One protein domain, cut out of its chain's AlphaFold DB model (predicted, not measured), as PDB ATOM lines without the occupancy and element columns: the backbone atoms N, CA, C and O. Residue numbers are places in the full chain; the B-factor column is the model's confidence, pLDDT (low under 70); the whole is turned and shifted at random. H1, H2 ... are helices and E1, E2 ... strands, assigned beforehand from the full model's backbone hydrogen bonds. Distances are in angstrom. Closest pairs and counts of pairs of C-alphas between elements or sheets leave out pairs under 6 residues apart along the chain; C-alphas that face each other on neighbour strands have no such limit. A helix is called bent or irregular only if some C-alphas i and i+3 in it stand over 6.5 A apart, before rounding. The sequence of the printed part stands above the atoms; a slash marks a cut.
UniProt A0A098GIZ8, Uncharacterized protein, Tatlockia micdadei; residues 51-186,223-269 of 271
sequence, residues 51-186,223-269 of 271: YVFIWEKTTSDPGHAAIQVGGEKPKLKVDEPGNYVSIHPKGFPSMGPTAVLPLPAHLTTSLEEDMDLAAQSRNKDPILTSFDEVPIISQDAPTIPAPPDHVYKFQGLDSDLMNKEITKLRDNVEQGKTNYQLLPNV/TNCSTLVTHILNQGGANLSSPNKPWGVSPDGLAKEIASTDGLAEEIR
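This is residues 51 to 186 and 223 to 269 of the 271 residues of an uncharacterized protein of Tatlockia micdadei (UniProt A0A098GIZ8). A strongly twisted sheet of seven strands has three helices, H3, H4 and H5, side by side in a row on it, and a fourth, H2, on the face opposite H4 and H5. A long loop, residues 124 to 149, follows H2 and reaches up to 27 A from the mean of the C-alphas. The printed part has 183 residues, with elements in the order E1 E2 E3 H1 E4 H2 E5 H3 E6 H4 H5 E7; the sheet's order is E6 E4 E3 E2 E1 E5 E7, its neighbour pairs antiparallel except that E6 and E4 meet only at a point. The class is mixed, helices and strands, with under half of the residues in named elements. The whole is compact, with a radius of gyration of the C-alphas of 15.7 A and spans of 49 by 35 by 32 A.

E1, residues 51 to 55, and E2, residues 64 to 69, form a hairpin, with N 53 and O 66 2.9 A apart. E2 and E3, residues 83 to 89, form another, with N 85 and O 67 at 2.8 A; E1, E2 and E3 are a meander, each strand the antiparallel neighbour of the one before. E3 is staggered, pairing with E2 over 83 to 86 and with E4, residues 103 to 108, over 86 to 89, where N 106 and O 88 are 2.8 A apart. H1, residues 96 to 100, is not on the sheet. H2, residues 111 to 123, is on the sheet, over E2 and along the strands, at a height of 9.2 A. E5, residues 150 to 154, is antiparallel to E1, with N 52 and O 152 at 2.8 A. H3, residues 159 to 174, is on the sheet; its residues 161 to 166 touch H4, residues 225 to 235, at a steep tilt of 40 degrees, opposite ways, the closest C-alphas being those of Met 162 and Ile 232, 5.5 A. The C-alphas of 179 in E6, residues 178 to 180, and 105 face each other at 4.8 A. H4 is over E2, at a height of 8.5 A. H4 touches H5, residues 251 to 260, on the same face, at a shallow tilt of 34 degrees, only just short of steep, the same way; the closest C-alphas are those of Ser 226 and Pro 251, 5.7 A. E7, residues 265 to 268, is antiparallel to E5, with N 153 and O 266 at 2.8 A. Every O i to N i+4 pair is within hydrogen-bond range in H2, H3, H4 and H5; H1 has 0 of 1, and 1 of 2 O i to N i+3 pairs.

E1 begins at C-alpha 51 (46.410, 46.989, 44.567). E3 measures 20.1 A, H2 18.4 A and H3 22.4 A from first to last C-alpha. H1 is irregular, only just: C-alphas 97 and 100 are 6.7 A apart. E7 ends at C-alpha 268 (55.777, 48.290, 44.281).

The two C-alphas farthest apart, of Ser 130 and Gly 263, are 49.2 A apart. Residues 187 to 222 are not printed; C-alphas 186 and 223 are 11.5 A apart across the cut. The links E2 to E3, H2 to E5 and H4 to H5 are long. The mean pLDDT of the printed part is 83.3; residues 91 to 95, 97, 123 to 143, 186 and 242 to 247 are under 70.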
ATOM      1  N   TYR A  51      45.270  47.725  45.099       97.62
ATOM      2  CA  TYR A  51      46.410  46.989  44.567       97.62
ATOM      3  C   TYR A  51      45.986  46.213  43.331       97.62
ATOM      4  O   TYR A  51      44.942  45.562  43.334       97.62
ATOM      5  N   VAL A  52      46.800  46.262  42.285       97.62
ATOM      6  CA  VAL A  52      46.623  45.482  41.063       97.62
ATOM      7  C   VAL A  52      47.823  44.570  40.912       97.62
ATOM      8  O   VAL A  52      48.959  45.037  40.950       97.62
ATOM      9  N   PHE A  53      47.563  43.281  40.736       97.75
ATOM     10  CA  PHE A  53      48.582  42.247  40.591       97.75
ATOM     11  C   PHE A  53      48.534  41.724  39.165       97.75
ATOM     12  O   PHE A  53      47.453  41.392  38.673       97.75
ATOM     13  N   ILE A  54      49.681  41.674  38.493       96.31
ATOM     14  CA  ILE A  54      49.771  41.243  37.098       96.31
ATOM     15  C   ILE A  54      50.822  40.149  36.974       96.31
ATOM     16  O   ILE A  54      51.966  40.330  37.380       96.31
ATOM     17  N   TRP A  55      50.422  39.039  36.364       94.50
ATOM     18  CA  TRP A  55      51.306  38.011  35.836       94.50
ATOM     19  C   TRP A  55      51.356  38.173  34.323       94.50
ATOM     20  O   TRP A  55      50.324  38.076  33.650       94.50
ATOM     21  N   GLU A  56      52.543  38.435  33.788       91.44
ATOM     22  CA  GLU A  56      52.733  38.578  32.352       91.44
ATOM     23  C   GLU A  56      52.480  37.248  31.640       91.44
ATOM     24  O   GLU A  56      52.726  36.145  32.148       91.44
ATOM     25  N   LYS A  57      51.976  37.373  30.418       88.38
ATOM     26  CA  LYS A  57      51.805  36.263  29.501       88.38
ATOM     27  C   LYS A  57      53.168  35.659  29.162       88.38
ATOM     28  O   LYS A  57      54.112  36.359  28.798       88.38
ATOM     29  N   THR A  58      53.233  34.333  29.135       83.31
ATOM     30  CA  THR A  58      54.392  33.592  28.620       83.31
ATOM     31  C   THR A  58      54.019  32.806  27.358       83.31
ATOM     32  O   THR A  58      52.927  32.938  26.802       83.31
ATOM     33  N   THR A  59      54.929  31.974  26.849       77.06
ATOM     34  CA  THR A  59      54.626  31.073  25.726       77.06
ATOM     35  C   THR A  59      53.604  29.994  26.084       77.06
ATOM     36  O   THR A  59      52.914  29.507  25.190       77.06
ATOM     37  N   SER A  60      53.500  29.626  27.363       73.50
ATOM     38  CA  SER A  60      52.657  28.536  27.873       73.50
ATOM     39  C   SER A  60      51.566  28.998  28.845       73.50
ATOM     40  O   SER A  60      50.797  28.172  29.319       73.50
ATOM     41  N   ASP A  61      51.470  30.299  29.121       80.75
ATOM     42  CA  ASP A  61      50.533  30.879  30.089       80.75
ATOM     43  C   ASP A  61      49.897  32.142  29.484       80.75
ATOM     44  O   ASP A  61      50.646  32.996  28.998       80.75
ATOM     45  N   PRO A  62      48.555  32.298  29.475       83.19
ATOM     46  CA  PRO A  62      47.910  33.504  28.954       83.19
ATOM     47  C   PRO A  62      48.191  34.762  29.793       83.19
ATOM     48  O   PRO A  62      47.844  35.859  29.347       83.19
ATOM     49  N   GLY A  63      48.816  34.611  30.962       89.06
ATOM     50  CA  GLY A  63      48.978  35.649  31.965       89.06
ATOM     51  C   GLY A  63      47.709  35.803  32.802       89.06
ATOM     52  O   GLY A  63      46.651  35.240  32.499       89.06
ATOM     53  N   HIS A  64      47.799  36.604  33.858       92.88
ATOM     54  CA  HIS A  64      46.694  36.810  34.786       92.88
ATOM     55  C   HIS A  64      46.704  38.211  35.393       92.88
ATOM     56  O   HIS A  64      47.741  38.864  35.460       92.88
ATOM     57  N   ALA A  65      45.539  38.683  35.830       95.19
ATOM     58  CA  ALA A  65      45.408  39.963  36.509       95.19
ATOM     59  C   ALA A  65      44.384  39.868  37.643       95.19
ATOM     60  O   ALA A  65      43.308  39.289  37.481       95.19
ATOM     61  N   ALA A  66      44.705  40.485  38.771       97.50
ATOM     62  CA  ALA A  66      43.851  40.523  39.946       97.50
ATOM     63  C   ALA A  66      43.830  41.919  40.562       97.50
ATOM     64  O   ALA A  66      44.715  42.742  40.309       97.50
ATOM     65  N   ILE A  67      42.821  42.180  41.387       98.00
ATOM     66  CA  ILE A  67      42.675  43.453  42.086       98.00
ATOM     67  C   ILE A  67      42.267  43.240  43.536       98.00
ATOM     68  O   ILE A  67      41.443  42.391  43.866       98.00
ATOM     69  N   GLN A  68      42.821  44.071  44.406       97.62
ATOM     70  CA  GLN A  68      42.403  44.218  45.784       97.62
ATOM     71  C   GLN A  68      42.004  45.660  46.043       97.62
ATOM     72  O   GLN A  68      42.793  46.574  45.830       97.62
ATOM     73  N   VAL A  69      40.802  45.849  46.579       97.12
ATOM     74  CA  VAL A  69      40.309  47.160  47.005       97.12
ATOM     75  C   VAL A  69      40.367  47.253  48.524       97.12
ATOM     76  O   VAL A  69      39.740  46.464  49.236       97.12
ATOM     77  N   GLY A  70      41.108  48.234  49.026       93.81
ATOM     78  CA  GLY A  70      41.329  48.455  50.446       93.81
ATOM     79  C   GLY A  70      42.296  47.468  51.096       93.81
ATOM     80  O   GLY A  70      42.861  46.579  50.459       93.81
ATOM     81  N   GLY A  71      42.469  47.621  52.409       90.12
ATOM     82  CA  GLY A  71      43.537  46.961  53.160       90.12
ATOM     83  C   GLY A  71      44.841  47.765  53.116       90.12
ATOM     84  O   GLY A  71      45.118  48.487  52.164       90.12
ATOM     85  N   GLU A  72      45.633  47.671  54.181       88.62
ATOM     86  CA  GLU A  72      46.894  48.422  54.301       88.62
ATOM     87  C   GLU A  72      48.033  47.788  53.494       88.62
ATOM     88  O   GLU A  72      49.000  48.458  53.146       88.62
ATOM     89  N   LYS A  73      47.907  46.495  53.182       92.56
ATOM     90  CA  LYS A  73      48.897  45.685  52.473       92.56
ATOM     91  C   LYS A  73      48.202  44.668  51.557       92.56
ATOM     92  O   LYS A  73      47.019  44.384  51.780       92.56
ATOM     93  N   PRO A  74      48.917  44.095  50.574       93.69
ATOM     94  CA  PRO A  74      48.434  42.963  49.795       93.69
ATOM     95  C   PRO A  74      47.890  41.827  50.676       93.69
ATOM     96  O   PRO A  74      48.528  41.428  51.651       93.69
ATOM     97  N   LYS A  75      46.703  41.336  50.322       93.81
ATOM     98  CA  LYS A  75      45.934  40.286  50.988       93.81
ATOM     99  C   LYS A  75      46.444  38.929  50.523       93.81
ATOM    100  O   LYS A  75      45.976  38.389  49.522       93.81
ATOM    101  N   LEU A  76      47.408  38.387  51.256       91.88
ATOM    102  CA  LEU A  76      47.945  37.052  51.019       91.88
ATOM    103  C   LEU A  76      46.910  35.993  51.376       91.88
ATOM    104  O   LEU A  76      46.701  35.080  50.590       91.88
ATOM    105  N   LYS A  77      46.219  36.153  52.511       91.88
ATOM    106  CA  LYS A  77      45.267  35.164  53.040       91.88
ATOM    107  C   LYS A  77      43.851  35.709  53.157       91.88
ATOM    108  O   LYS A  77      43.634  36.912  53.261       91.88
ATOM    109  N   VAL A  78      42.863  34.815  53.174       89.31
ATOM    110  CA  VAL A  78      41.429  35.170  53.194       89.31
ATOM    111  C   VAL A  78      41.034  36.004  54.424       89.31
ATOM    112  O   VAL A  78      40.142  36.849  54.324       89.31
ATOM    113  N   ASP A  79      41.700  35.808  55.561       90.88
ATOM    114  CA  ASP A  79      41.455  36.507  56.828       90.88
ATOM    115  C   ASP A  79      42.068  37.917  56.896       90.88
ATOM    116  O   ASP A  79      41.695  38.709  57.762       90.88
ATOM    117  N   GLU A  80      42.961  38.268  55.969       91.19
ATOM    118  CA  GLU A  80      43.571  39.595  55.920       91.19
ATOM    119  C   GLU A  80      42.598  40.664  55.374       91.19
ATOM    120  O   GLU A  80      41.694  40.360  54.579       91.19
ATOM    121  N   PRO A  81      42.743  41.935  55.802       92.31
ATOM    122  CA  PRO A  81      41.855  43.014  55.384       92.31
ATOM    123  C   PRO A  81      41.998  43.332  53.891       92.31
ATOM    124  O   PRO A  81      43.059  43.158  53.298       92.31
ATOM    125  N   GLY A  82      40.929  43.870  53.308       93.44
ATOM    126  CA  GLY A  82      40.857  44.197  51.884       93.44
ATOM    127  C   GLY A  82      39.955  43.239  51.111       93.44
ATOM    128  O   GLY A  82      39.710  42.092  51.502       93.44
ATOM    129  N   ASN A  83      39.417  43.746  50.009       95.69
ATOM    130  CA  ASN A  83      38.508  43.021  49.142       95.69
ATOM    131  C   ASN A  83      39.247  42.576  47.881       95.69
ATOM    132  O   ASN A  83      39.339  43.326  46.911       95.69
ATOM    133  N   TYR A  84      39.801  41.366  47.927       97.50
ATOM    134  CA  TYR A  84      40.507  40.757  46.805       97.50
ATOM    135  C   TYR A  84      39.532  40.060  45.859       97.50
ATOM    136  O   TYR A  84      38.609  39.364  46.301       97.50
ATOM    137  N   VAL A  85      39.753  40.229  44.561       96.56
ATOM    138  CA  VAL A  85      39.060  39.479  43.526       96.56
ATOM    139  C   VAL A  85      39.961  39.244  42.318       96.56
ATOM    140  O   VAL A  85      40.622  40.147  41.801       96.56
ATOM    141  N   SER A  86      39.919  38.017  41.827       94.75
ATOM    142  CA  SER A  86      40.385  37.640  40.499       94.75
ATOM    143  C   SER A  86      39.363  36.698  39.880       94.75
ATOM    144  O   SER A  86      38.540  36.122  40.593       94.75
ATOM    145  N   ILE A  87      39.365  36.588  38.552       92.94
ATOM    146  CA  ILE A  87      38.473  35.693  37.818       92.94
ATOM    147  C   ILE A  87      39.283  34.789  36.899       92.94
ATOM    148  O   ILE A  87      40.128  35.259  36.137       92.94
ATOM    149  N   HIS A  88      38.978  33.498  36.928       89.00
ATOM    150  CA  HIS A  88      39.591  32.506  36.055       89.00
ATOM    151  C   HIS A  88      38.566  31.446  35.631       89.00
ATOM    152  O   HIS A  88      37.502  31.309  36.243       89.00
ATOM    153  N   PRO A  89      38.846  30.682  34.567       83.62
ATOM    154  CA  PRO A  89      38.045  29.515  34.227       83.62
ATOM    155  C   PRO A  89      38.167  28.447  35.320       83.62
ATOM    156  O   PRO A  89      39.239  28.214  35.887       83.62
ATOM    157  N   LYS A  90      37.069  27.756  35.617       70.69
ATOM    158  CA  LYS A  90      37.089  26.629  36.554       70.69
ATOM    159  C   LYS A  90      37.731  25.394  35.907       70.69
ATOM    160  O   LYS A  90      37.106  24.777  35.054       70.69
ATOM    161  N   GLY A  91      38.934  25.007  36.339       57.72
ATOM    162  CA  GLY A  91      39.552  23.709  36.004       57.72
ATOM    163  C   GLY A  91      40.039  23.532  34.559       57.72
ATOM    164  O   GLY A  91      40.311  22.411  34.152       57.72
ATOM    165  N   PHE A  92      40.145  24.603  33.771       55.66
ATOM    166  CA  PHE A  92      40.621  24.551  32.384       55.66
ATOM    167  C   PHE A  92      41.557  25.729  32.116       55.66
ATOM    168  O   PHE A  92      41.151  26.854  32.384       55.66
ATOM    169  N   PRO A  93      42.740  25.554  31.511       59.03
ATOM    170  CA  PRO A  93      43.440  26.694  30.934       59.03
ATOM    171  C   PRO A  93      42.609  27.243  29.767       59.03
ATOM    172  O   PRO A  93      42.212  26.505  28.860       59.03
ATOM    173  N   SER A  94      42.329  28.546  29.767       59.97
ATOM    174  CA  SER A  94      41.642  29.202  28.647       59.97
ATOM    175  C   SER A  94      42.656  29.541  27.550       59.97
ATOM    176  O   SER A  94      42.913  30.700  27.259       59.97
ATOM    177  N   MET A  95      43.293  28.520  26.976       68.12
ATOM    178  CA  MET A  95      44.314  28.645  25.933       68.12
ATOM    179  C   MET A  95      43.967  27.814  24.700       68.12
ATOM    180  O   MET A  95      43.277  26.800  24.774       68.12
ATOM    181  N   GLY A  96      44.488  28.223  23.542       71.19
ATOM    182  CA  GLY A  96      44.250  27.507  22.291       71.19
ATOM    183  C   GLY A  96      42.767  27.554  21.888       71.19
ATOM    184  O   GLY A  96      42.157  28.623  21.975       71.19
ATOM    185  N   PRO A  97      42.158  26.436  21.450       66.62
ATOM    186  CA  PRO A  97      40.769  26.424  20.983       66.62
ATOM    187  C   PRO A  97      39.733  26.847  22.037       66.62
ATOM    188  O   PRO A  97      38.663  27.332  21.678       66.62
ATOM    189  N   THR A  98      40.032  26.701  23.335       71.44
ATOM    190  CA  THR A  98      39.108  27.075  24.422       71.44
ATOM    191  C   THR A  98      39.132  28.568  24.748       71.44
ATOM    192  O   THR A  98      38.274  29.036  25.492       71.44
ATOM    193  N   ALA A  99      40.058  29.341  24.167       76.81
ATOM    194  CA  ALA A  99      40.199  30.775  24.422       76.81
ATOM    195  C   ALA A  99      38.958  31.595  24.012       76.81
ATOM    196  O   ALA A  99      38.713  32.678  24.546       76.81
ATOM    197  N   VAL A 100      38.173  31.080  23.063       78.31
ATOM    198  CA  VAL A 100      36.935  31.703  22.567       78.31
ATOM    199  C   VAL A 100      35.676  31.119  23.208       78.31
ATOM    200  O   VAL A 100      34.584  31.626  22.974       78.31
ATOM    201  N   LEU A 101      35.789  30.050  24.001       79.62
ATOM    202  CA  LEU A 101      34.631  29.431  24.637       79.62
ATOM    203  C   LEU A 101      34.294  30.175  25.938       79.62
ATOM    204  O   LEU A 101      35.190  30.401  26.750       79.62
ATOM    205  N   PRO A 102      33.017  30.520  26.183       82.62
ATOM    206  CA  PRO A 102      32.585  31.009  27.481       82.62
ATOM    207  C   PRO A 102      32.577  29.839  28.470       82.62
ATOM    208  O   PRO A 102      31.729  28.945  28.407       82.62
ATOM    209  N   LEU A 103      33.550  29.841  29.374       84.06
ATOM    210  CA  LEU A 103      33.737  28.845  30.420       84.06
ATOM    211  C   LEU A 103      33.104  29.326  31.735       84.06
ATOM    212  O   LEU A 103      33.039  30.533  31.980       84.06
ATOM    213  N   PRO A 104      32.664  28.415  32.619       83.88
ATOM    214  CA  PRO A 104      32.237  28.790  33.961       83.88
ATOM    215  C   PRO A 104      33.342  29.565  34.689       83.88
ATOM    216  O   PRO A 104      34.480  29.093  34.783       83.88
ATOM    217  N   ALA A 105      32.998  30.750  35.189       90.12
ATOM    218  CA  ALA A 105      33.907  31.572  35.970       90.12
ATOM    219  C   ALA A 105      34.056  31.035  37.399       90.12
ATOM    220  O   ALA A 105      33.099  30.548  38.002       90.12
ATOM    221  N   HIS A 106      35.252  31.178  37.949       90.94
ATOM    222  CA  HIS A 106      35.557  31.024  39.366       90.94
ATOM    223  C   HIS A 106      36.241  32.302  39.847       90.94
ATOM    224  O   HIS A 106      37.002  32.909  39.091       90.94
ATOM    225  N   LEU A 107      35.934  32.714  41.079       93.44
ATOM    226  CA  LEU A 107      36.553  33.875  41.707       93.44
ATOM    227  C   LEU A 107      37.494  33.436  42.819       93.44
ATOM    228  O   LEU A 107      37.073  32.699  43.710       93.44
ATOM    229  N   THR A 108      38.719  33.948  42.800       92.50
ATOM    230  CA  THR A 108      39.646  33.812  43.926       92.50
ATOM    231  C   THR A 108      39.482  34.975  44.887       92.50
ATOM    232  O   THR A 108      39.043  36.074  44.522       92.50
ATOM    233  N   THR A 109      39.797  34.720  46.155       92.00
ATOM    234  CA  THR A 109      39.586  35.691  47.246       92.00
ATOM    235  C   THR A 109      40.867  36.065  47.983       92.00
ATOM    236  O   THR A 109      40.816  36.797  48.974       92.00
ATOM    237  N   SER A 110      42.015  35.587  47.503       95.12
ATOM    238  CA  SER A 110      43.325  35.865  48.084       95.12
ATOM    239  C   SER A 110      44.433  35.811  47.033       95.12
ATOM    240  O   SER A 110      44.306  35.102  46.034       95.12
ATOM    241  N   LEU A 111      45.521  36.544  47.282       94.12
ATOM    242  CA  LEU A 111      46.700  36.551  46.419       94.12
ATOM    243  C   LEU A 111      47.425  35.197  46.421       94.12
ATOM    244  O   LEU A 111      47.926  34.785  45.381       94.12
ATOM    245  N   GLU A 112      47.450  34.487  47.554       92.88
ATOM    246  CA  GLU A 112      48.059  33.151  47.658       92.88
ATOM    247  C   GLU A 112      47.402  32.155  46.687       92.88
ATOM    248  O   GLU A 112      48.105  31.468  45.952       92.88
ATOM    249  N   GLU A 113      46.067  32.160  46.593       91.12
ATOM    250  CA  GLU A 113      45.318  31.302  45.661       91.12
ATOM    251  C   GLU A 113      45.711  31.560  44.195       91.12
ATOM    252  O   GLU A 113      45.935  30.617  43.436       91.12
ATOM    253  N   ASP A 114      45.864  32.827  43.793       91.75
ATOM    254  CA  ASP A 114      46.309  33.164  42.435       91.75
ATOM    255  C   ASP A 114      47.793  32.832  42.199       91.75
ATOM    256  O   ASP A 114      48.142  32.376  41.110       91.75
ATOM    257  N   MET A 115      48.669  33.012  43.194       91.62
ATOM    258  CA  MET A 115      50.085  32.630  43.087       91.62
ATOM    259  C   MET A 115      50.250  31.113  42.914       91.62
ATOM    260  O   MET A 115      51.101  30.670  42.138       91.62
ATOM    261  N   ASP A 116      49.420  30.319  43.593       88.38
ATOM    262  CA  ASP A 116      49.384  28.863  43.449       88.38
ATOM    263  C   ASP A 116      48.836  28.440  42.082       88.38
ATOM    264  O   ASP A 116      49.383  27.538  41.441       88.38
ATOM    265  N   LEU A 117      47.780  29.099  41.597       85.06
ATOM    266  CA  LEU A 117      47.225  28.847  40.266       85.06
ATOM    267  C   LEU A 117      48.221  29.204  39.156       85.06
ATOM    268  O   LEU A 117      48.411  28.410  38.235       85.06
ATOM    269  N   ALA A 118      48.903  30.346  39.270       84.50
ATOM    270  CA  ALA A 118      49.950  30.766  38.339       84.50
ATOM    271  C   ALA A 118      51.165  29.820  38.374       84.50
ATOM    272  O   ALA A 118      51.797  29.537  37.356       84.50
ATOM    273  N   ALA A 119      51.496  29.272  39.543       83.38
ATOM    274  CA  ALA A 119      52.521  28.244  39.641       83.38
ATOM    275  C   ALA A 119      52.094  26.969  38.895       83.38
ATOM    276  O   ALA A 119      52.897  26.365  38.177       83.38
ATOM    277  N   GLN A 120      50.831  26.561  39.033       78.69
ATOM    278  CA  GLN A 120      50.292  25.375  38.372       78.69
ATOM    279  C   GLN A 120      50.214  25.528  36.847       78.69
ATOM    280  O   GLN A 120      50.549  24.568  36.150       78.69
ATOM    281  N   SER A 121      49.831  26.701  36.328       75.06
ATOM    282  CA  SER A 121      49.782  26.973  34.880       75.06
ATOM    283  C   SER A 121      51.167  26.928  34.237       75.06
ATOM    284  O   SER A 121      51.330  26.356  33.163       75.06
ATOM    285  N   ARG A 122      52.186  27.487  34.900       73.25
ATOM    286  CA  ARG A 122      53.552  27.576  34.356       73.25
ATOM    287  C   ARG A 122      54.304  26.244  34.369       73.25
ATOM    288  O   ARG A 122      55.200  26.051  33.552       73.25
ATOM    289  N   ASN A 123      53.960  25.336  35.284       63.94
ATOM    290  CA  ASN A 123      54.703  24.090  35.504       63.94
ATOM    291  C   ASN A 123      54.048  22.838  34.911       63.94
ATOM    292  O   ASN A 123      54.606  21.748  35.062       63.94
ATOM    293  N   LYS A 124      52.878  22.945  34.268       61.53
ATOM    294  CA  LYS A 124      52.192  21.778  33.702       61.53
ATOM    295  C   LYS A 124      51.718  22.039  32.283       61.53
ATOM    296  O   LYS A 124      50.910  22.930  32.044       61.53
ATOM    297  N   ASP A 125      52.152  21.180  31.367       54.12
ATOM    298  CA  ASP A 125      51.441  21.001  30.109       54.12
ATOM    299  C   ASP A 125      50.035  20.479  30.441       54.12
ATOM    300  O   ASP A 125      49.905  19.487  31.172       54.12
ATOM    301  N   PRO A 126      48.963  21.126  29.961       53.72
ATOM    302  CA  PRO A 126      47.625  20.624  30.193       53.72
ATOM    303  C   PRO A 126      47.467  19.261  29.526       53.72
ATOM    304  O   PRO A 126      47.468  19.143  28.301       53.72
ATOM    305  N   ILE A 127      47.311  18.219  30.341       49.44
ATOM    306  CA  ILE A 127      47.007  16.881  29.845       49.44
ATOM    307  C   ILE A 127      45.513  16.854  29.508       49.44
ATOM    308  O   ILE A 127      44.661  16.664  30.375       49.44
ATOM    309  N   LEU A 128      45.186  17.063  28.234       49.75
ATOM    310  CA  LEU A 128      43.866  16.745  27.691       49.75
ATOM    311  C   LEU A 128      43.795  15.227  27.475       49.75
ATOM    312  O   LEU A 128      44.239  14.725  26.445       49.75
ATOM    313  N   THR A 129      43.274  14.486  28.454       44.59
ATOM    314  CA  THR A 129      43.040  13.034  28.326       44.59
ATOM    315  C   THR A 129      41.831  12.719  27.441       44.59
ATOM    316  O   THR A 129      41.799  11.670  26.801       44.59
ATOM    317  N   SER A 130      40.856  13.633  27.367       42.25
ATOM    318  CA  SER A 130      39.632  13.531  26.565       42.25
ATOM    319  C   SER A 130      38.975  14.914  26.407       42.25
ATOM    320  O   SER A 130      39.170  15.786  27.249       42.25
ATOM    321  N   PHE A 131      38.178  15.123  25.349       49.28
ATOM    322  CA  PHE A 131      37.328  16.321  25.194       49.28
ATOM    323  C   PHE A 131      36.064  16.283  26.071       49.28
ATOM    324  O   PHE A 131      35.419  17.316  26.251       49.28
ATOM    325  N   ASP A 132      35.724  15.112  26.617       39.91
ATOM    326  CA  ASP A 132      34.550  14.900  27.473       39.91
ATOM    327  C   ASP A 132      34.876  14.978  28.975       39.91
ATOM    328  O   ASP A 132      33.971  15.005  29.811       39.91
ATOM    329  N   GLU A 133      36.159  15.029  29.336       43.81
ATOM    330  CA  GLU A 133      36.625  15.103  30.721       43.81
ATOM    331  C   GLU A 133      37.174  16.500  31.032       43.81
ATOM    332  O   GLU A 133      37.778  17.161  30.189       43.81
ATOM    333  N   VAL A 134      36.966  16.960  32.268       49.00
ATOM    334  CA  VAL A 134      37.610  18.181  32.767       49.00
ATOM    335  C   VAL A 134      39.117  17.901  32.853       49.00
ATOM    336  O   VAL A 134      39.479  16.952  33.550       49.00
ATOM    337  N   PRO A 135      39.996  18.672  32.179       45.53
ATOM    338  CA  PRO A 135      41.436  18.531  32.270       45.53
ATOM    339  C   PRO A 135      41.835  18.549  33.728       45.53
ATOM    340  O   PRO A 135      41.567  19.499  34.466       45.53
ATOM    341  N   ILE A 136      42.469  17.469  34.155       48.84
ATOM    342  CA  ILE A 136      42.955  17.377  35.515       48.84
ATOM    343  C   ILE A 136      44.319  18.046  35.509       48.84
ATOM    344  O   ILE A 136      45.304  17.495  35.015       48.84
ATOM    345  N   ILE A 137      44.382  19.253  36.062       53.25
ATOM    346  CA  ILE A 137      45.655  19.844  36.462       53.25
ATOM    347  C   ILE A 137      46.098  19.010  37.661       53.25
ATOM    348  O   ILE A 137      45.574  19.174  38.761       53.25
ATOM    349  N   SER A 138      46.970  18.021  37.433       48.03
ATOM    350  CA  SER A 138      47.447  17.143  38.509       48.03
ATOM    351  C   SER A 138      48.012  18.024  39.625       48.03
ATOM    352  O   SER A 138      48.800  18.922  39.356       48.03
ATOM    353  N   GLN A 139      47.573  17.843  40.869       54.69
ATOM    354  CA  GLN A 139      48.014  18.663  42.008       54.69
ATOM    355  C   GLN A 139      49.303  18.114  42.646       54.69
ATOM    356  O   GLN A 139      49.768  18.636  43.653       54.69
ATOM    357  N   ASP A 140      49.913  17.081  42.055       51.72
ATOM    358  CA  ASP A 140      50.779  16.152  42.793       51.72
ATOM    359  C   ASP A 140      52.233  16.610  43.012       51.72
ATOM    360  O   ASP A 140      53.031  15.868  43.582       51.72
ATOM    361  N   ALA A 141      52.598  17.829  42.607       53.12
ATOM    362  CA  ALA A 141      53.921  18.388  42.882       53.12
ATOM    363  C   ALA A 141      53.797  19.679  43.704       53.12
ATOM    364  O   ALA A 141      53.051  20.571  43.287       53.12
ATOM    365  N   PRO A 142      54.534  19.821  44.829       53.62
ATOM    366  CA  PRO A 142      54.625  21.089  45.538       53.62
ATOM    367  C   PRO A 142      55.187  22.117  44.566       53.62
ATOM    368  O   PRO A 142      56.342  22.044  44.144       53.62
ATOM    369  N   THR A 143      54.320  23.022  44.137       65.94
ATOM    370  CA  THR A 143      54.668  24.035  43.155       65.94
ATOM    371  C   THR A 143      55.042  25.280  43.942       65.94
ATOM    372  O   THR A 143      54.308  25.676  44.840       65.94
ATOM    373  N   ILE A 144      56.220  25.849  43.681       78.69
ATOM    374  CA  ILE A 144      56.634  27.095  44.338       78.69
ATOM    375  C   ILE A 144      55.652  28.183  43.876       78.69
ATOM    376  O   ILE A 144      55.550  28.363  42.659       78.69
ATOM    377  N   PRO A 145      54.946  28.881  44.790       83.69
ATOM    378  CA  PRO A 145      54.005  29.933  44.420       83.69
ATOM    379  C   PRO A 145      54.666  30.949  43.488       83.69
ATOM    380  O   PRO A 145      55.783  31.404  43.751       83.69
ATOM    381  N   ALA A 146      54.001  31.288  42.385       87.62
ATOM    382  CA  ALA A 146      54.542  32.207  41.394       87.62
ATOM    383  C   ALA A 146      54.109  33.637  41.750       87.62
ATOM    384  O   ALA A 146      52.923  33.947  41.613       87.62
ATOM    385  N   PRO A 147      55.018  34.519  42.213       92.62
ATOM    386  CA  PRO A 147      54.651  35.898  42.516       92.62
ATOM    387  C   PRO A 147      54.229  36.641  41.239       92.62
ATOM    388  O   PRO A 147      54.663  36.259  40.147       92.62
ATOM    389  N   PRO A 148      53.398  37.690  41.359       94.88
ATOM    390  CA  PRO A 148      53.096  38.572  40.241       94.88
ATOM    391  C   PRO A 148      54.367  39.258  39.737       94.88
ATOM    392  O   PRO A 148      55.258  39.609  40.515       94.88
ATOM    393  N   ASP A 149      54.417  39.466  38.426       95.50
ATOM    394  CA  ASP A 149      55.509  40.144  37.734       95.50
ATOM    395  C   ASP A 149      55.461  41.662  37.999       95.50
ATOM    396  O   ASP A 149      56.504  42.295  38.164       95.50
ATOM    397  N   HIS A 150      54.249  42.222  38.148       96.38
ATOM    398  CA  HIS A 150      54.028  43.616  38.539       96.38
ATOM    399  C   HIS A 150      52.990  43.747  39.652       96.38
ATOM    400  O   HIS A 150      51.959  43.065  39.649       96.38
ATOM    401  N   VAL A 151      53.228  44.690  40.565       97.19
ATOM    402  CA  VAL A 151      52.239  45.118  41.559       97.19
ATOM    403  C   VAL A 151      52.116  46.628  41.526       97.19
ATOM    404  O   VAL A 151      53.074  47.340  41.807       97.19
ATOM    405  N   TYR A 152      50.923  47.117  41.213       96.81
ATOM    406  CA  TYR A 152      50.626  48.543  41.165       96.81
ATOM    407  C   TYR A 152      49.744  48.942  42.338       96.81
ATOM    408  O   TYR A 152      48.720  48.309  42.597       96.81
ATOM    409  N   LYS A 153      50.126  50.010  43.030       96.25
ATOM    410  CA  LYS A 153      49.385  50.618  44.127       96.25
ATOM    411  C   LYS A 153      48.741  51.920  43.661       96.25
ATOM    412  O   LYS A 153      49.429  52.839  43.233       96.25
ATOM    413  N   PHE A 154      47.428  52.008  43.803       95.12
ATOM    414  CA  PHE A 154      46.602  53.162  43.471       95.12
ATOM    415  C   PHE A 154      46.109  53.833  44.748       95.12
ATOM    416  O   PHE A 154      45.711  53.158  45.703       95.12
ATOM    417  N   GLN A 155      46.079  55.163  44.737       92.69
ATOM    418  CA  GLN A 155      45.528  55.984  45.813       92.69
ATOM    419  C   GLN A 155      44.433  56.898  45.262       92.69
ATOM    420  O   GLN A 155      44.415  57.204  44.074       92.69
ATOM    421  N   GLY A 156      43.502  57.332  46.113       90.75
ATOM    422  CA  GLY A 156      42.473  58.297  45.710       90.75
ATOM    423  C   GLY A 156      41.308  57.734  44.886       90.75
ATOM    424  O   GLY A 156      40.453  58.510  44.475       90.75
ATOM    425  N   LEU A 157      41.230  56.417  44.658       93.75
ATOM    426  CA  LEU A 157      40.101  55.796  43.950       93.75
ATOM    427  C   LEU A 157      38.866  55.634  44.856       93.75
ATOM    428  O   LEU A 157      38.992  55.367  46.058       93.75
ATOM    429  N   ASP A 158      37.661  55.714  44.274       95.44
ATOM    430  CA  ASP A 158      36.401  55.487  44.999       95.44
ATOM    431  C   ASP A 158      36.238  54.001  45.357       95.44
ATOM    432  O   ASP A 158      35.734  53.171  44.594       95.44
ATOM    433  N   SER A 159      36.683  53.664  46.566       95.12
ATOM    434  CA  SER A 159      36.659  52.299  47.083       95.12
ATOM    435  C   SER A 159      35.240  51.764  47.290       95.12
ATOM    436  O   SER A 159      35.034  50.556  47.193       95.12
ATOM    437  N   ASP A 160      34.250  52.623  47.546       95.62
ATOM    438  CA  ASP A 160      32.868  52.184  47.761       95.62
ATOM    439  C   ASP A 160      32.240  51.718  46.446       95.62
ATOM    440  O   ASP A 160      31.601  50.662  46.405       95.62
ATOM    441  N   LEU A 161      32.442  52.478  45.363       95.88
ATOM    442  CA  LEU A 161      31.964  52.104  44.030       95.88
ATOM    443  C   LEU A 161      32.630  50.821  43.538       95.88
ATOM    444  O   LEU A 161      31.940  49.910  43.078       95.88
ATOM    445  N   MET A 162      33.947  50.706  43.713       96.81
ATOM    446  CA  MET A 162      34.666  49.485  43.353       96.81
ATOM    447  C   MET A 162      34.168  48.274  44.153       96.81
ATOM    448  O   MET A 162      33.843  47.242  43.569       96.81
ATOM    449  N   ASN A 163      34.018  48.394  45.477       97.00
ATOM    450  CA  ASN A 163      33.518  47.304  46.321       97.00
ATOM    451  C   ASN A 163      32.079  46.890  45.984       97.00
ATOM    452  O   ASN A 163      31.742  45.700  46.042       97.00
ATOM    453  N   LYS A 164      31.230  47.850  45.607       96.75
ATOM    454  CA  LYS A 164      29.870  47.577  45.136       96.75
ATOM    455  C   LYS A 164      29.881  46.727  43.866       96.75
ATOM    456  O   LYS A 164      29.136  45.751  43.786       96.75
ATOM    457  N   GLU A 165      30.739  47.052  42.902       96.31
ATOM    458  CA  GLU A 165      30.856  46.267  41.668       96.31
ATOM    459  C   GLU A 165      31.495  44.893  41.907       96.31
ATOM    460  O   GLU A 165      31.025  43.909  41.338       96.31
ATOM    461  N   ILE A 166      32.462  44.770  42.825       96.56
ATOM    462  CA  ILE A 166      32.994  43.459  43.243       96.56
ATOM    463  C   ILE A 166      31.888  42.581  43.846       96.56
ATOM    464  O   ILE A 166      31.800  41.393  43.541       96.56
ATOM    465  N   THR A 167      31.020  43.151  44.684       96.88
ATOM    466  CA  THR A 167      29.900  42.411  45.294       96.88
ATOM    467  C   THR A 167      28.926  41.916  44.225       96.88
ATOM    468  O   THR A 167      28.603  40.733  44.176       96.88
ATOM    469  N   LYS A 168      28.541  42.794  43.296       95.81
ATOM    470  CA  LYS A 168      27.676  42.440  42.164       95.81
ATOM    471  C   LYS A 168      28.297  41.372  41.259       95.81
ATOM    472  O   LYS A 168      27.583  40.500  40.765       95.81
ATOM    473  N   LEU A 169      29.611  41.422  41.036       94.81
ATOM    474  CA  LEU A 169      30.322  40.383  40.294       94.81
ATOM    475  C   LEU A 169      30.213  39.027  40.996       94.81
ATOM    476  O   LEU A 169      29.903  38.042  40.329       94.81
ATOM    477  N   ARG A 170      30.451  38.970  42.313       95.50
ATOM    478  CA  ARG A 170      30.332  37.728  43.094       95.50
ATOM    479  C   ARG A 170      28.946  37.121  42.954       95.50
ATOM    480  O   ARG A 170      28.842  35.969  42.541       95.50
ATOM    481  N   ASP A 171      27.908  37.929  43.159       95.31
ATOM    482  CA  ASP A 171      26.520  37.492  43.003       95.31
ATOM    483  C   ASP A 171      26.256  36.934  41.594       95.31
ATOM    484  O   ASP A 171      25.593  35.908  41.431       95.31
ATOM    485  N   ASN A 172      26.788  37.584  40.553       93.38
ATOM    486  CA  ASN A 172      26.612  37.128  39.177       93.38
ATOM    487  C   ASN A 172      27.366  35.824  38.884       93.38
ATOM    488  O   ASN A 172      26.817  34.960  38.198       93.38
ATOM    489  N   VAL A 173      28.592  35.656  39.383       91.62
ATOM    490  CA  VAL A 173      29.351  34.407  39.215       91.62
ATOM    491  C   VAL A 173      28.662  33.262  39.959       91.62
ATOM    492  O   VAL A 173      28.432  32.210  39.364       91.62
ATOM    493  N   GLU A 174      28.237  33.474  41.207       91.75
ATOM    494  CA  GLU A 174      27.512  32.473  42.005       91.75
ATOM    495  C   GLU A 174      26.193  32.042  41.348       91.75
ATOM    496  O   GLU A 174      25.835  30.864  41.356       91.75
ATOM    497  N   GLN A 175      25.484  32.979  40.714       91.12
ATOM    498  CA  GLN A 175      24.244  32.705  39.983       91.12
ATOM    499  C   GLN A 175      24.472  32.112  38.581       91.12
ATOM    500  O   GLN A 175      23.500  31.857  37.863       91.12
ATOM    501  N   GLY A 176      25.724  31.917  38.151       86.62
ATOM    502  CA  GLY A 176      26.061  31.446  36.802       86.62
ATOM    503  C   GLY A 176      25.714  32.447  35.691       86.62
ATOM    504  O   GLY A 176      25.504  32.058  34.542       86.62
ATOM    505  N   LYS A 177      25.613  33.737  36.033       89.56
ATOM    506  CA  LYS A 177      25.347  34.861  35.121       89.56
ATOM    507  C   LYS A 177      26.618  35.509  34.580       89.56
ATOM    508  O   LYS A 177      26.517  36.370  33.711       89.56
ATOM    509  N   THR A 178      27.795  35.116  35.057       90.00
ATOM    510  CA  THR A 178      29.077  35.562  34.505       90.00
ATOM    511  C   THR A 178      29.929  34.363  34.111       90.00
ATOM    512  O   THR A 178      30.122  33.446  34.904       90.00
ATOM    513  N   ASN A 179      30.445  34.394  32.885       89.06
ATOM    514  CA  ASN A 179      31.372  33.409  32.343       89.06
ATOM    515  C   ASN A 179      32.742  34.047  32.101       89.06
ATOM    516  O   ASN A 179      32.850  35.241  31.808       89.06
ATOM    517  N   TYR A 180      33.780  33.223  32.178       88.12
ATOM    518  CA  TYR A 180      35.131  33.581  31.782       88.12
ATOM    519  C   TYR A 180      35.357  33.217  30.312       88.12
ATOM    520  O   TYR A 180      35.073  32.097  29.899       88.12
ATOM    521  N   GLN A 181      35.932  34.121  29.526       87.19
ATOM    522  CA  GLN A 181      36.418  33.828  28.176       87.19
ATOM    523  C   GLN A 181      37.676  34.644  27.939       87.19
ATOM    524  O   GLN A 181      37.613  35.867  28.039       87.19
ATOM    525  N   LEU A 182      38.798  34.006  27.589       84.06
ATOM    526  CA  LEU A 182      40.046  34.739  27.359       84.06
ATOM    527  C   LEU A 182      39.869  35.822  26.281       84.06
ATOM    528  O   LEU A 182      40.371  36.934  26.441       84.06
ATOM    529  N   LEU A 183      39.117  35.514  25.216       82.50
ATOM    530  CA  LEU A 183      38.847  36.418  24.096       82.50
ATOM    531  C   LEU A 183      37.361  36.830  24.034       82.50
ATOM    532  O   LEU A 183      36.635  36.319  23.178       82.50
ATOM    533  N   PRO A 184      36.876  37.715  24.926       71.38
ATOM    534  CA  PRO A 184      35.447  37.898  25.203       71.38
ATOM    535  C   PRO A 184      34.613  38.452  24.037       71.38
ATOM    536  O   PRO A 184      33.408  38.220  24.011       71.38
ATOM    537  N   ASN A 185      35.212  39.139  23.054       71.25
ATOM    538  CA  ASN A 185      34.464  39.684  21.908       71.25
ATOM    539  C   ASN A 185      34.646  38.873  20.611       71.25
ATOM    540  O   ASN A 185      34.401  39.391  19.520       71.25
ATOM    541  N   VAL A 186      35.085  37.613  20.696       69.44
ATOM    542  CA  VAL A 186      35.114  36.705  19.537       69.44
ATOM    543  C   VAL A 186      33.803  35.925  19.459       69.44
ATOM    544  O   VAL A 186      33.438  35.202  20.384       69.44
ATOM    545  N   THR A 223      33.493  37.930  30.514       89.00
ATOM    546  CA  THR A 223      34.643  38.776  30.866       89.00
ATOM    547  C   THR A 223      35.937  37.956  30.950       89.00
ATOM    548  O   THR A 223      35.907  36.726  30.904       89.00
ATOM    549  N   ASN A 224      37.076  38.635  31.081       91.12
ATOM    550  CA  ASN A 224      38.365  38.043  31.444       91.12
ATOM    551  C   ASN A 224      39.001  38.824  32.605       91.12
ATOM    552  O   ASN A 224      38.476  39.857  33.024       91.12
ATOM    553  N   CYS A 225      40.121  38.324  33.128       92.88
ATOM    554  CA  CYS A 225      40.816  38.906  34.278       92.88
ATOM    555  C   CYS A 225      41.200  40.377  34.059       92.88
ATOM    556  O   CYS A 225      40.821  41.236  34.850       92.88
ATOM    557  N   SER A 226      41.852  40.704  32.946       92.50
ATOM    558  CA  SER A 226      42.262  42.080  32.651       92.50
ATOM    559  C   SER A 226      41.074  43.018  32.433       92.50
ATOM    560  O   SER A 226      41.054  44.109  32.987       92.50
ATOM    561  N   THR A 227      40.043  42.588  31.697       91.69
ATOM    562  CA  THR A 227      38.817  43.378  31.473       91.69
ATOM    563  C   THR A 227      38.092  43.642  32.786       91.69
ATOM    564  O   THR A 227      37.586  44.744  32.996       91.69
ATOM    565  N   LEU A 228      38.061  42.655  33.685       93.69
ATOM    566  CA  LEU A 228      37.505  42.819  35.019       93.69
ATOM    567  C   LEU A 228      38.274  43.882  35.812       93.69
ATOM    568  O   LEU A 228      37.652  44.793  36.356       93.69
ATOM    569  N   VAL A 229      39.603  43.779  35.865       95.44
ATOM    570  CA  VAL A 229      40.448  44.732  36.595       95.44
ATOM    571  C   VAL A 229      40.285  46.143  36.028       95.44
ATOM    572  O   VAL A 229      39.986  47.064  36.784       95.44
ATOM    573  N   THR A 230      40.374  46.312  34.704       94.12
ATOM    574  CA  THR A 230      40.125  47.596  34.030       94.12
ATOM    575  C   THR A 230      38.744  48.148  34.376       94.12
ATOM    576  O   THR A 230      38.612  49.326  34.702       94.12
ATOM    577  N   HIS A 231      37.704  47.306  34.341       93.50
ATOM    578  CA  HIS A 231      36.348  47.723  34.677       93.50
ATOM    579  C   HIS A 231      36.253  48.231  36.116       93.50
ATOM    580  O   HIS A 231      35.744  49.328  36.322       93.50
ATOM    581  N   ILE A 232      36.769  47.482  37.096       95.75
ATOM    582  CA  ILE A 232      36.726  47.884  38.507       95.75
ATOM    583  C   ILE A 232      37.507  49.188  38.717       95.75
ATOM    584  O   ILE A 232      36.961  50.125  39.294       95.75
ATOM    585  N   LEU A 233      38.730  49.302  38.191       95.25
ATOM    586  CA  LEU A 233      39.532  50.529  38.299       95.25
ATOM    587  C   LEU A 233      38.807  51.746  37.709       95.25
ATOM    588  O   LEU A 233      38.801  52.821  38.308       95.25
ATOM    589  N   ASN A 234      38.128  51.575  36.572       94.38
ATOM    590  CA  ASN A 234      37.352  52.644  35.945       94.38
ATOM    591  C   ASN A 234      36.130  53.058  36.765       94.38
ATOM    592  O   ASN A 234      35.797  54.240  36.787       94.38
ATOM    593  N   GLN A 235      35.496  52.129  37.482       95.19
ATOM    594  CA  GLN A 235      34.426  52.460  38.433       95.19
ATOM    595  C   GLN A 235      34.957  53.263  39.626       95.19
ATOM    596  O   GLN A 235      34.239  54.101  40.164       95.19
ATOM    597  N   GLY A 236      36.220  53.045  40.004       93.56
ATOM    598  CA  GLY A 236      36.931  53.837  41.007       93.56
ATOM    599  C   GLY A 236      37.470  55.181  40.507       93.56
ATOM    600  O   GLY A 236      37.957  55.955  41.327       93.56
ATOM    601  N   GLY A 237      37.391  55.472  39.202       93.31
ATOM    602  CA  GLY A 237      37.837  56.735  38.604       93.31
ATOM    603  C   GLY A 237      39.215  56.716  37.929       93.31
ATOM    604  O   GLY A 237      39.719  57.780  37.582       93.31
ATOM    605  N   ALA A 238      39.826  55.545  37.701       90.75
ATOM    606  CA  ALA A 238      41.159  55.446  37.086       90.75
ATOM    607  C   ALA A 238      41.212  55.856  35.597       90.75
ATOM    608  O   ALA A 238      42.285  56.174  35.095       90.75
ATOM    609  N   ASN A 239      40.070  55.870  34.896       89.56
ATOM    610  CA  ASN A 239      39.935  56.276  33.486       89.56
ATOM    611  C   ASN A 239      40.905  55.581  32.506       89.56
ATOM    612  O   ASN A 239      41.370  56.191  31.543       89.56
ATOM    613  N   LEU A 240      41.175  54.296  32.719       88.56
ATOM    614  CA  LEU A 240      41.897  53.445  31.779       88.56
ATOM    615  C   LEU A 240      41.053  53.218  30.517       88.56
ATOM    616  O   LEU A 240      39.822  53.104  30.567       88.56
ATOM    617  N   SER A 241      41.705  53.123  29.369       82.19
ATOM    618  CA  SER A 241      41.056  52.890  28.086       82.19
ATOM    619  C   SER A 241      40.451  51.495  28.049       82.19
ATOM    620  O   SER A 241      41.124  50.476  28.191       82.19
ATOM    621  N   SER A 242      39.157  51.425  27.749       64.75
ATOM    622  CA  SER A 242      38.556  50.152  27.373       64.75
ATOM    623  C   SER A 242      39.078  49.751  25.983       64.75
ATOM    624  O   SER A 242      38.918  50.500  25.017       64.75
ATOM    625  N   PRO A 243      39.701  48.579  25.833       62.22
ATOM    626  CA  PRO A 243      40.252  48.117  24.565       62.22
ATOM    627  C   PRO A 243      39.129  47.801  23.572       62.22
ATOM    628  O   PRO A 243      38.283  46.945  23.813       62.22
ATOM    629  N   ASN A 244      39.198  48.377  22.372       61.84
ATOM    630  CA  ASN A 244      38.321  48.006  21.249       61.84
ATOM    631  C   ASN A 244      38.698  46.653  20.603       61.84
ATOM    632  O   ASN A 244      38.294  46.355  19.479       61.84
ATOM    633  N   LYS A 245      39.540  45.853  21.265       67.38
ATOM    634  CA  LYS A 245      40.112  44.614  20.727       67.38
ATOM    635  C   LYS A 245      39.284  43.404  21.159       67.38
ATOM    636  O   LYS A 245      38.759  43.381  22.273       67.38
ATOM    637  N   PRO A 246      39.200  42.352  20.327       54.69
ATOM    638  CA  PRO A 246      38.350  41.212  20.641       54.69
ATOM    639  C   PRO A 246      38.833  40.363  21.821       54.69
ATOM    640  O   PRO A 246      38.050  39.634  22.423       54.69
ATOM    641  N   TRP A 247      40.101  40.517  22.192       58.62
ATOM    642  CA  TRP A 247      40.718  39.896  23.360       58.62
ATOM    643  C   TRP A 247      40.732  40.777  24.617       58.62
ATOM    644  O   TRP A 247      41.336  40.403  25.616       58.62
ATOM    645  N   GLY A 248      40.093  41.948  24.581       70.31
ATOM    646  CA  GLY A 248      40.236  42.931  25.650       70.31
ATOM    647  C   GLY A 248      41.675  43.459  25.749       70.31
ATOM    648  O   GLY A 248      42.367  43.604  24.736       70.31
ATOM    649  N   VAL A 249      42.117  43.776  26.970       78.56
ATOM    650  CA  VAL A 249      43.506  44.133  27.277       78.56
ATOM    651  C   VAL A 249      44.152  42.832  27.729       78.56
ATOM    652  O   VAL A 249      43.540  42.106  28.503       78.56
ATOM    653  N   SER A 250      45.343  42.491  27.242       87.06
ATOM    654  CA  SER A 250      46.105  41.406  27.871       87.06
ATOM    655  C   SER A 250      46.659  41.875  29.222       87.06
ATOM    656  O   SER A 250      46.779  43.085  29.420       87.06
ATOM    657  N   PRO A 251      47.070  40.968  30.119       90.06
ATOM    658  CA  PRO A 251      47.777  41.339  31.346       90.06
ATOM    659  C   PRO A 251      48.953  42.300  31.090       90.06
ATOM    660  O   PRO A 251      48.994  43.382  31.666       90.06
ATOM    661  N   ASP A 252      49.813  42.004  30.110       91.06
ATOM    662  CA  ASP A 252      50.939  42.880  29.735       91.06
ATOM    663  C   ASP A 252      50.472  44.218  29.135       91.06
ATOM    664  O   ASP A 252      51.131  45.249  29.265       91.06
ATOM    665  N   GLY A 253      49.339  44.215  28.424       88.88
ATOM    666  CA  GLY A 253      48.742  45.438  27.894       88.88
ATOM    667  C   GLY A 253      48.225  46.338  29.014       88.88
ATOM    668  O   GLY A 253      48.404  47.549  28.942       88.88
ATOM    669  N   LEU A 254      47.641  45.737  30.053       91.62
ATOM    670  CA  LEU A 254      47.125  46.434  31.222       91.62
ATOM    671  C   LEU A 254      48.279  47.003  32.049       91.62
ATOM    672  O   LEU A 254      48.218  48.165  32.434       91.62
ATOM    673  N   ALA A 255      49.354  46.233  32.245       92.94
ATOM    674  CA  ALA A 255      50.572  46.715  32.898       92.94
ATOM    675  C   ALA A 255      51.127  47.960  32.194       92.94
ATOM    676  O   ALA A 255      51.357  48.988  32.828       92.94
ATOM    677  N   LYS A 256      51.261  47.903  30.862       92.00
ATOM    678  CA  LYS A 256      51.728  49.039  30.052       92.00
ATOM    679  C   LYS A 256      50.819  50.253  30.168       92.00
ATOM    680  O   LYS A 256      51.315  51.370  30.253       92.00
ATOM    681  N   GLU A 257      49.509  50.039  30.148       90.94
ATOM    682  CA  GLU A 257      48.540  51.122  30.249       90.94
ATOM    683  C   GLU A 257      48.601  51.814  31.616       90.94
ATOM    684  O   GLU A 257      48.704  53.042  31.675       90.94
ATOM    685  N   ILE A 258      48.637  51.037  32.701       92.19
ATOM    686  CA  ILE A 258      48.799  51.558  34.063       92.19
ATOM    687  C   ILE A 258      50.120  52.324  34.181       92.19
ATOM    688  O   ILE A 258      50.118  53.470  34.619       92.19
ATOM    689  N   ALA A 259      51.228  51.740  33.715       90.62
ATOM    690  CA  ALA A 259      52.545  52.373  33.753       90.62
ATOM    691  C   ALA A 259      52.626  53.666  32.922       90.62
ATOM    692  O   ALA A 259      53.430  54.541  33.225       90.62
ATOM    693  N   SER A 260      51.807  53.792  31.872       86.69
ATOM    694  CA  SER A 260      51.728  55.001  31.041       86.69
ATOM    695  C   SER A 260      50.792  56.084  31.589       86.69
ATOM    696  O   SER A 260      50.760  57.191  31.052       86.69
ATOM    697  N   THR A 261      50.012  55.774  32.628       82.94
ATOM    698  CA  THR A 261      49.064  56.713  33.233       82.94
ATOM    699  C   THR A 261      49.771  57.492  34.341       82.94
ATOM    700  O   THR A 261      49.846  57.050  35.488       82.94
ATOM    701  N   ASP A 262      50.321  58.653  33.980       74.44
ATOM    702  CA  ASP A 262      51.139  59.473  34.876       74.44
ATOM    703  C   ASP A 262      50.437  59.793  36.207       74.44
ATOM    704  O   ASP A 262      49.334  60.340  36.250       74.44
ATOM    705  N   GLY A 263      51.126  59.490  37.313       71.44
ATOM    706  CA  GLY A 263      50.757  59.921  38.665       71.44
ATOM    707  C   GLY A 263      49.585  59.181  39.314       71.44
ATOM    708  O   GLY A 263      49.168  59.580  40.400       71.44
ATOM    709  N   LEU A 264      49.054  58.126  38.684       79.69
ATOM    710  CA  LEU A 264      47.851  57.433  39.155       79.69
ATOM    711  C   LEU A 264      48.156  56.125  39.914       79.69
ATOM    712  O   LEU A 264      47.368  55.710  40.767       79.69
ATOM    713  N   ALA A 265      49.314  55.511  39.651       89.81
ATOM    714  CA  ALA A 265      49.772  54.305  40.333       89.81
ATOM    715  C   ALA A 265      51.287  54.305  40.599       89.81
ATOM    716  O   ALA A 265      52.074  54.787  39.787       89.81
ATOM    717  N   GLU A 266      51.688  53.716  41.723       93.25
ATOM    718  CA  GLU A 266      53.078  53.419  42.076       93.25
ATOM    719  C   GLU A 266      53.339  51.921  41.887       93.25
ATOM    720  O   GLU A 266      52.611  51.089  42.430       93.25
ATOM    721  N   GLU A 267      54.374  51.555  41.132       94.25
ATOM    722  CA  GLU A 267      54.814  50.159  41.063       94.25
ATOM    723  C   GLU A 267      55.615  49.798  42.321       94.25
ATOM    724  O   GLU A 267      56.624  50.432  42.638       94.25
ATOM    725  N   ILE A 268      55.173  48.766  43.036       93.50
ATOM    726  CA  ILE A 268      55.777  48.290  44.281       93.50
ATOM    727  C   ILE A 268      56.264  46.848  44.129       93.50
ATOM    728  O   ILE A 268      55.824  46.101  43.258       93.50
ATOM    729  N   ARG A 269      57.165  46.424  45.016       89.56
ATOM    730  CA  ARG A 269      57.600  45.024  45.106       89.56
ATOM    731  C   ARG A 269      56.943  44.343  46.295       89.56
ATOM    732  O   ARG A 269      56.878  44.926  47.375       89.56
TER     733      ARG A 269